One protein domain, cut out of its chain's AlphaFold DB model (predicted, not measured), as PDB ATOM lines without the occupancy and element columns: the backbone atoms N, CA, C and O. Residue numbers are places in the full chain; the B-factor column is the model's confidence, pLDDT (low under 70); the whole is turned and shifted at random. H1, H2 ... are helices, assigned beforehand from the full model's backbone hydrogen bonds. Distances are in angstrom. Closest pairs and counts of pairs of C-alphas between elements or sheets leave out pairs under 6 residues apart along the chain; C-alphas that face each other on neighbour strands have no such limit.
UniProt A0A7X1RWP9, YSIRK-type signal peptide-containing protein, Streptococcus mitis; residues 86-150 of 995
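This is residues 86 to 150 of the 995 residues of the protein "YSIRK-type signal peptide-containing protein" of Streptococcus mitis (UniProt A0A7X1RWP9). Three helices form an up-and-down bundle, with H2 and H3 side by side as a close pair and H1 packed on both at a greater tilt, so that the three centres make a triangle. The bundle is elongated, but only just, with the helices running lengthwise and the link of residues 101 to 108 joining H1 to H2. The printed part has 65 residues, with H1, H2 and H3 in that order and no named strand; the class is all helix. It is compact, with a radius of gyration of the C-alphas of 11.6 A and spans of 36 by 18 by 16 A.

H1 covers residues 86 to 100, beginning at C-alpha 86 (-17.902, 53.902, 49.676), and is 21.1 A long from first to last C-alpha. H2, residues 109 to 128, is 28.9 A long and begins at C-alpha 109 (-44.409, 44.171, 42.336). H3, residues 132 to 149, is 24.2 A long and ends at C-alpha 149 (-37.106, 40.449, 50.988).

H1 and H2 form a helical hairpin and touch, the closest C-alphas being those of Ile 92 and Leu 119, 6.7 A apart. They run opposite ways at a shallow tilt of 32 degrees, only just short of steep, and H2 touches H1 with residues 119 to 126 alone. H2 and H3 form a second helical hairpin, opposite ways at a shallow tilt of 11 degrees; they touch, closest at the C-alphas of Ala 122 and Ala 138, 5.3 A apart. H1 touches H3 with residues 87 to 91 alone, and H3 touches H1 with residues 135 to 139 alone; the closest C-alphas, those of Leu 88 and Tyr 139, are 5.4 A apart. These two run the same way at a shallow tilt of 31 degrees. In H1, H2 and H3 every O i to N i+4 pair is within hydrogen-bond range.

The two C-alphas farthest apart, of Asn 106 and Thr 130, are 36.8 A apart. The printed part has no cut. The link from H1 to H2 is short and that from H2 to H3 is tight. The mean pLDDT of the printed part is 89.2, and no printed residue is under 70.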
ATOM      1  N   THR A  86     -18.150  54.649  50.916       86.31
ATOM      2  CA  THR A  86     -17.902  53.902  49.676       86.31
ATOM      3  C   THR A  86     -18.703  52.602  49.585       86.31
ATOM      4  O   THR A  86     -19.218  52.267  48.520       86.31
ATOM      5  N   GLN A  87     -18.867  51.883  50.701       85.62
ATOM      6  CA  GLN A  87     -19.606  50.615  50.730       85.62
ATOM      7  C   GLN A  87     -21.104  50.801  50.432       85.62
ATOM      8  O   GLN A  87     -21.687  50.038  49.663       85.62
ATOM      9  N   LEU A  88     -21.724  51.828  51.019       90.75
ATOM     10  CA  LEU A  88     -23.138  52.131  50.795       90.75
ATOM     11  C   LEU A  88     -23.359  52.732  49.398       90.75
ATOM     12  O   LEU A  88     -24.315  52.352  48.728       90.75
ATOM     13  N   GLU A  89     -22.452  53.600  48.934       91.31
ATOM     14  CA  GLU A  89     -22.458  54.169  47.573       91.31
ATOM     15  C   GLU A  89     -22.418  53.091  46.493       91.31
ATOM     16  O   GLU A  89     -23.292  53.052  45.625       91.31
ATOM     17  N   SER A  90     -21.447  52.177  46.572       87.62
ATOM     18  CA  SER A  90     -21.285  51.112  45.582       87.62
ATOM     19  C   SER A  90     -22.513  50.201  45.515       87.62
ATOM     20  O   SER A  90     -22.957  49.855  44.420       87.62
ATOM     21  N   TYR A  91     -23.095  49.856  46.667       92.31
ATOM     22  CA  TYR A  91     -24.243  48.952  46.721       92.31
ATOM     23  C   TYR A  91     -25.547  49.615  46.251       92.31
ATOM     24  O   TYR A  91     -26.351  48.978  45.569       92.31
ATOM     25  N   ILE A  92     -25.741  50.911  46.536       94.38
ATOM     26  CA  ILE A  92     -26.852  51.697  45.973       94.38
ATOM     27  C   ILE A  92     -26.765  51.703  44.440       94.38
ATOM     28  O   ILE A  92     -27.750  51.364  43.783       94.38
ATOM     29  N   SER A  93     -25.593  52.001  43.866       90.19
ATOM     30  CA  SER A  93     -25.402  52.017  42.406       90.19
ATOM     31  C   SER A  93     -25.618  50.647  41.751       90.19
ATOM     32  O   SER A  93     -26.176  50.562  40.652       90.19
ATOM     33  N   GLU A  94     -25.226  49.556  42.415       91.31
ATOM     34  CA  GLU A  94     -25.481  48.193  41.935       91.31
ATOM     35  C   GLU A  94     -26.988  47.888  41.875       91.31
ATOM     36  O   GLU A  94     -27.483  47.376  40.865       91.31
ATOM     37  N   ILE A  95     -27.737  48.228  42.930       92.12
ATOM     38  CA  ILE A  95     -29.188  47.999  42.995       92.12
ATOM     39  C   ILE A  95     -29.929  48.863  41.969       92.12
ATOM     40  O   ILE A  95     -30.829  48.354  41.299       92.12
ATOM     41  N   GLU A  96     -29.546  50.131  41.798       92.50
ATOM     42  CA  GLU A  96     -30.109  51.015  40.766       92.50
ATOM     43  C   GLU A  96     -29.905  50.445  39.363       92.50
ATOM     44  O   GLU A  96     -30.855  50.355  38.585       92.50
ATOM     45  N   THR A  97     -28.698  49.962  39.071       90.31
ATOM     46  CA  THR A  97     -28.380  49.327  37.785       90.31
ATOM     47  C   THR A  97     -29.235  48.079  37.550       90.31
ATOM     48  O   THR A  97     -29.788  47.905  36.461       90.31
ATOM     49  N   LYS A  98     -29.400  47.230  38.575       87.38
ATOM     50  CA  LYS A  98     -30.245  46.021  38.521       87.38
ATOM     51  C   LYS A  98     -31.744  46.324  38.399       87.38
ATOM     52  O   LYS A  98     -32.492  45.522  37.841       87.38
ATOM     53  N   LEU A  99     -32.205  47.467  38.907       89.56
ATOM     54  CA  LEU A  99     -33.578  47.939  38.713       89.56
ATOM     55  C   LEU A  99     -33.790  48.481  37.293       89.56
ATOM     56  O   LEU A  99     -34.832  48.220  36.697       89.56
ATOM     57  N   SER A 100     -32.815  49.201  36.733       88.81
ATOM     58  CA  SER A 100     -32.904  49.777  35.383       88.81
ATOM     59  C   SER A 100     -32.780  48.750  34.259       88.81
ATOM     60  O   SER A 100     -33.336  48.962  33.185       88.81
ATOM     61  N   ASN A 101     -32.065  47.644  34.479       83.25
ATOM     62  CA  ASN A 101     -31.867  46.593  33.475       83.25
ATOM     63  C   ASN A 101     -32.890  45.439  33.559       83.25
ATOM     64  O   ASN A 101     -32.729  44.442  32.855       83.25
ATOM     65  N   GLY A 102     -33.912  45.556  34.416       86.25
ATOM     66  CA  GLY A 102     -34.971  44.550  34.566       86.25
ATOM     67  C   GLY A 102     -34.553  43.277  35.317       86.25
ATOM     68  O   GLY A 102     -35.258  42.271  35.268       86.25
ATOM     69  N   SER A 103     -33.425  43.274  36.044       85.38
ATOM     70  CA  SER A 103     -32.930  42.077  36.754       85.38
ATOM     71  C   SER A 103     -33.919  41.533  37.800       85.38
ATOM     72  O   SER A 103     -33.893  40.345  38.119       85.38
ATOM     73  N   TYR A 104     -34.825  42.382  38.298       88.75
ATOM     74  CA  TYR A 104     -35.863  42.024  39.270       88.75
ATOM     75  C   TYR A 104     -37.266  41.843  38.659       88.75
ATOM     76  O   TYR A 104     -38.238  41.727  39.403       88.75
ATOM     77  N   ASP A 105     -37.409  41.769  37.332       86.69
ATOM     78  CA  ASP A 105     -38.719  41.646  36.660       86.69
ATOM     79  C   ASP A 105     -39.460  40.341  36.998       86.69
ATOM     80  O   ASP A 105     -40.693  40.262  36.906       86.69
ATOM     81  N   ASN A 106     -38.712  39.322  37.425       81.19
ATOM     82  CA  ASN A 106     -39.225  38.046  37.916       81.19
ATOM     83  C   ASN A 106     -39.710  38.096  39.379       81.19
ATOM     84  O   ASN A 106     -40.203  37.082  39.880       81.19
ATOM     85  N   LYS A 107     -39.580  39.235  40.071       89.56
ATOM     86  CA  LYS A 107     -40.015  39.439  41.461       89.56
ATOM     87  C   LYS A 107     -41.388  40.111  41.533       89.56
ATOM     88  O   LYS A 107     -41.799  40.794  40.598       89.56
ATOM     89  N   THR A 108     -42.132  39.900  42.619       89.88
ATOM     90  CA  THR A 108     -43.462  40.491  42.816       89.88
ATOM     91  C   THR A 108     -43.367  42.009  42.901       89.88
ATOM     92  O   THR A 108     -42.429  42.549  43.490       89.88
ATOM     93  N   GLU A 109     -44.365  42.702  42.355       88.50
ATOM     94  CA  GLU A 109     -44.409  44.171  42.336       88.50
ATOM     95  C   GLU A 109     -44.342  44.767  43.751       88.50
ATOM     96  O   GLU A 109     -43.652  45.758  43.975       88.50
ATOM     97  N   GLU A 110     -44.961  44.097  44.725       86.50
ATOM     98  CA  GLU A 110     -44.953  44.471  46.142       86.50
ATOM     99  C   GLU A 110     -43.547  44.413  46.759       86.50
ATOM    100  O   GLU A 110     -43.135  45.342  47.450       86.50
ATOM    101  N   SER A 111     -42.771  43.354  46.491       88.50
ATOM    102  CA  SER A 111     -41.418  43.219  47.054       88.50
ATOM    103  C   SER A 111     -40.408  44.156  46.383       88.50
ATOM    104  O   SER A 111     -39.522  44.697  47.045       88.50
ATOM    105  N   VAL A 112     -40.593  44.439  45.089       91.62
ATOM    106  CA  VAL A 112     -39.805  45.445  44.362       91.62
ATOM    107  C   VAL A 112     -40.147  46.865  44.832       91.62
ATOM    108  O   VAL A 112     -39.254  47.710  44.907       91.62
ATOM    109  N   ALA A 113     -41.403  47.145  45.199       90.94
ATOM    110  CA  ALA A 113     -41.794  48.429  45.782       90.94
ATOM    111  C   ALA A 113     -41.124  48.672  47.148       90.94
ATOM    112  O   ALA A 113     -40.644  49.778  47.401       90.94
ATOM    113  N   VAL A 114     -41.010  47.636  47.988       91.44
ATOM    114  CA  VAL A 114     -40.266  47.704  49.260       91.44
ATOM    115  C   VAL A 114     -38.778  47.965  49.017       91.44
ATOM    116  O   VAL A 114     -38.214  48.856  49.651       91.44
ATOM    117  N   LEU A 115     -38.156  47.282  48.047       93.81
ATOM    118  CA  LEU A 115     -36.755  47.528  47.684       93.81
ATOM    119  C   LEU A 115     -36.521  48.978  47.233       93.81
ATOM    120  O   LEU A 115     -35.554  49.601  47.663       93.81
ATOM    121  N   LYS A 116     -37.414  49.536  46.406       94.56
ATOM    122  CA  LYS A 116     -37.336  50.944  45.980       94.56
ATOM    123  C   LYS A 116     -37.463  51.905  47.165       94.56
ATOM    124  O   LYS A 116     -36.731  52.884  47.227       94.56
ATOM    125  N   SER A 117     -38.344  51.610  48.122       94.06
ATOM    126  CA  SER A 117     -38.488  52.417  49.340       94.06
ATOM    127  C   SER A 117     -37.234  52.380  50.220       94.06
ATOM    128  O   SER A 117     -36.814  53.416  50.736       94.06
ATOM    129  N   ASP A 118     -36.627  51.206  50.404       92.81
ATOM    130  CA  ASP A 118     -35.401  51.059  51.198       92.81
ATOM    131  C   ASP A 118     -34.185  51.699  50.512       92.81
ATOM    132  O   ASP A 118     -33.324  52.260  51.189       92.81
ATOM    133  N   LEU A 119     -34.146  51.681  49.178       95.06
ATOM    134  CA  LEU A 119     -33.124  52.351  48.372       95.06
ATOM    135  C   LEU A 119     -33.155  53.871  48.557       95.06
ATOM    136  O   LEU A 119     -32.109  54.482  48.771       95.06
ATOM    137  N   GLU A 120     -34.339  54.483  48.556       93.69
ATOM    138  CA  GLU A 120     -34.476  55.923  48.807       93.69
ATOM    139  C   GLU A 120     -34.099  56.300  50.250       93.69
ATOM    140  O   GLU A 120     -33.412  57.299  50.478       93.69
ATOM    141  N   ALA A 121     -34.445  55.464  51.237       92.81
ATOM    142  CA  ALA A 121     -34.023  55.668  52.625       92.81
ATOM    143  C   ALA A 121     -32.494  55.555  52.800       92.81
ATOM    144  O   ALA A 121     -31.883  56.315  53.559       92.81
ATOM    145  N   ALA A 122     -31.858  54.634  52.076       93.06
ATOM    146  CA  ALA A 122     -30.411  54.465  52.078       93.06
ATOM    147  C   ALA A 122     -29.684  55.650  51.423       93.06
ATOM    148  O   ALA A 122     -28.695  56.122  51.980       93.06
ATOM    149  N   LYS A 123     -30.200  56.202  50.316       94.75
ATOM    150  CA  LYS A 123     -29.679  57.441  49.701       94.75
ATOM    151  C   LYS A 123     -29.787  58.643  50.636       94.75
ATOM    152  O   LYS A 123     -28.841  59.419  50.760       94.75
ATOM    153  N   ALA A 124     -30.912  58.776  51.338       93.12
ATOM    154  CA  ALA A 124     -31.089  59.828  52.337       93.12
ATOM    155  C   ALA A 124     -30.098  59.677  53.506       93.12
ATOM    156  O   ALA A 124     -29.549  60.671  53.981       93.12
ATOM    157  N   THR A 125     -29.825  58.440  53.933       93.38
ATOM    158  CA  THR A 125     -28.827  58.147  54.975       93.38
ATOM    159  C   THR A 125     -27.411  58.429  54.479       93.38
ATOM    160  O   THR A 125     -26.623  59.038  55.190       93.38
ATOM    161  N   LEU A 126     -27.089  58.085  53.233       92.56
ATOM    162  CA  LEU A 126     -25.792  58.374  52.624       92.56
ATOM    163  C   LEU A 126     -25.481  59.884  52.583       92.56
ATOM    164  O   LEU A 126     -24.345  60.304  52.833       92.56
ATOM    165  N   ALA A 127     -26.494  60.705  52.298       89.88
ATOM    166  CA  ALA A 127     -26.364  62.158  52.258       89.88
ATOM    167  C   ALA A 127     -26.215  62.786  53.656       89.88
ATOM    168  O   ALA A 127     -25.426  63.715  53.813       89.88
ATOM    169  N   ASN A 128     -26.931  62.266  54.661       89.44
ATOM    170  CA  ASN A 128     -27.132  62.951  55.945       89.44
ATOM    171  C   ASN A 128     -26.521  62.252  57.173       89.44
ATOM    172  O   ASN A 128     -26.611  62.801  58.268       89.44
ATOM    173  N   ALA A 129     -25.937  61.056  57.030       90.62
ATOM    174  CA  ALA A 129     -25.363  60.324  58.158       90.62
ATOM    175  C   ALA A 129     -24.267  61.138  58.849       90.62
ATOM    176  O   ALA A 129     -23.406  61.737  58.199       90.62
ATOM    177  N   THR A 130     -24.289  61.106  60.179       86.69
ATOM    178  CA  THR A 130     -23.292  61.753  61.044       86.69
ATOM    179  C   THR A 130     -22.386  60.730  61.727       86.69
ATOM    180  O   THR A 130     -21.360  61.096  62.298       86.69
ATOM    181  N   THR A 131     -22.724  59.436  61.626       86.00
ATOM    182  CA  THR A 131     -21.968  58.327  62.220       86.00
ATOM    183  C   THR A 131     -21.802  57.149  61.251       86.00
ATOM    184  O   THR A 131     -22.639  56.905  60.382       86.00
ATOM    185  N   GLN A 132     -20.730  56.363  61.421       85.56
ATOM    186  CA  GLN A 132     -20.480  55.181  60.583       85.56
ATOM    187  C   GLN A 132     -21.536  54.083  60.807       85.56
ATOM    188  O   GLN A 132     -21.894  53.365  59.878       85.56
ATOM    189  N   ALA A 133     -22.091  53.990  62.021       84.56
ATOM    190  CA  ALA A 133     -23.126  53.018  62.365       84.56
ATOM    191  C   ALA A 133     -24.426  53.227  61.566       84.56
ATOM    192  O   ALA A 133     -25.078  52.253  61.191       84.56
ATOM    193  N   GLU A 134     -24.790  54.478  61.265       86.50
ATOM    194  CA  GLU A 134     -25.944  54.801  60.415       86.50
ATOM    195  C   GLU A 134     -25.739  54.301  58.978       86.50
ATOM    196  O   GLU A 134     -26.644  53.686  58.408       86.50
ATOM    197  N   LEU A 135     -24.531  54.476  58.429       88.19
ATOM    198  CA  LEU A 135     -24.159  53.979  57.099       88.19
ATOM    199  C   LEU A 135     -24.181  52.444  57.045       88.19
ATOM    200  O   LEU A 135     -24.795  51.869  56.145       88.19
ATOM    201  N   THR A 136     -23.590  51.769  58.037       88.12
ATOM    202  CA  THR A 136     -23.584  50.297  58.128       88.12
ATOM    203  C   THR A 136     -24.994  49.731  58.302       88.12
ATOM    204  O   THR A 136     -25.341  48.721  57.690       88.12
ATOM    205  N   LYS A 137     -25.851  50.391  59.090       91.31
ATOM    206  CA  LYS A 137     -27.248  49.975  59.279       91.31
ATOM    207  C   LYS A 137     -28.063  50.103  57.990       91.31
ATOM    208  O   LYS A 137     -28.835  49.197  57.682       91.31
ATOM    209  N   ALA A 138     -27.884  51.187  57.234       88.50
ATOM    210  CA  ALA A 138     -28.531  51.367  55.932       88.50
ATOM    211  C   ALA A 138     -28.049  50.334  54.901       88.50
ATOM    212  O   ALA A 138     -28.871  49.753  54.192       88.50
ATOM    213  N   TYR A 139     -26.743  50.047  54.876       92.75
ATOM    214  CA  TYR A 139     -26.156  49.010  54.024       92.75
ATOM    215  C   TYR A 139     -26.737  47.624  54.334       92.75
ATOM    216  O   TYR A 139     -27.307  46.983  53.451       92.75
ATOM    217  N   ASN A 140     -26.696  47.193  55.598       86.94
ATOM    218  CA  ASN A 140     -27.211  45.883  56.009       86.94
ATOM    219  C   ASN A 140     -28.709  45.727  55.715       86.94
ATOM    220  O   ASN A 140     -29.149  44.651  55.311       86.94
ATOM    221  N   LYS A 141     -29.494  46.802  55.869       91.06
ATOM    222  CA  LYS A 141     -30.923  46.782  55.537       91.06
ATOM    223  C   LYS A 141     -31.153  46.521  54.046       91.06
ATOM    224  O   LYS A 141     -31.950  45.650  53.714       91.06
ATOM    225  N   LEU A 142     -30.430  47.208  53.157       90.38
ATOM    226  CA  LEU A 142     -30.515  46.957  51.714       90.38
ATOM    227  C   LEU A 142     -30.111  45.524  51.353       90.38
ATOM    228  O   LEU A 142     -30.804  44.876  50.570       90.38
ATOM    229  N   VAL A 143     -29.030  45.019  51.954       89.81
ATOM    230  CA  VAL A 143     -28.552  43.644  51.736       89.81
ATOM    231  C   VAL A 143     -29.624  42.629  52.131       89.81
ATOM    232  O   VAL A 143     -29.922  41.710  51.369       89.81
ATOM    233  N   MET A 144     -30.266  42.813  53.288       86.38
ATOM    234  CA  MET A 144     -31.365  41.949  53.730       86.38
ATOM    235  C   MET A 144     -32.560  41.992  52.771       86.38
ATOM    236  O   MET A 144     -33.093  40.934  52.415       86.38
ATOM    237  N   THR A 145     -32.963  43.184  52.320       88.75
ATOM    238  CA  THR A 145     -34.096  43.353  51.398       88.75
ATOM    239  C   THR A 145     -33.827  42.677  50.049       88.75
ATOM    240  O   THR A 145     -34.717  42.004  49.529       88.75
ATOM    241  N   VAL A 146     -32.601  42.751  49.515       90.44
ATOM    242  CA  VAL A 146     -32.217  42.074  48.259       90.44
ATOM    243  C   VAL A 146     -32.113  40.555  48.427       90.44
ATOM    244  O   VAL A 146     -32.640  39.817  47.594       90.44
ATOM    245  N   ASN A 147     -31.474  40.074  49.498       78.50
ATOM    246  CA  ASN A 147     -31.200  38.643  49.676       78.50
ATOM    247  C   ASN A 147     -32.427  37.834  50.112       78.50
ATOM    248  O   ASN A 147     -32.547  36.666  49.755       78.50
ATOM    249  N   SER A 148     -33.332  38.436  50.888       75.75
ATOM    250  CA  SER A 148     -34.441  37.708  51.529       75.75
ATOM    251  C   SER A 148     -35.811  38.384  51.403       75.75
ATOM    252  O   SER A 148     -36.834  37.716  51.541       75.75
ATOM    253  N   GLY A 149     -35.857  39.689  51.108       80.00
ATOM    254  CA  GLY A 149     -37.106  40.449  50.988       80.00
ATOM    255  C   GLY A 149     -37.808  40.321  49.629       80.00
ATOM    256  O   GLY A 149     -39.015  40.555  49.540       80.00
ATOM    257  N   LEU A 150     -37.085  39.931  48.571       89.00
ATOM    258  CA  LEU A 150     -37.615  39.813  47.209       89.00
ATOM    259  C   LEU A 150     -38.324  38.473  46.968       89.00
ATOM    260  O   LEU A 150     -37.702  37.410  46.988       89.00
TER     261      LEU A 150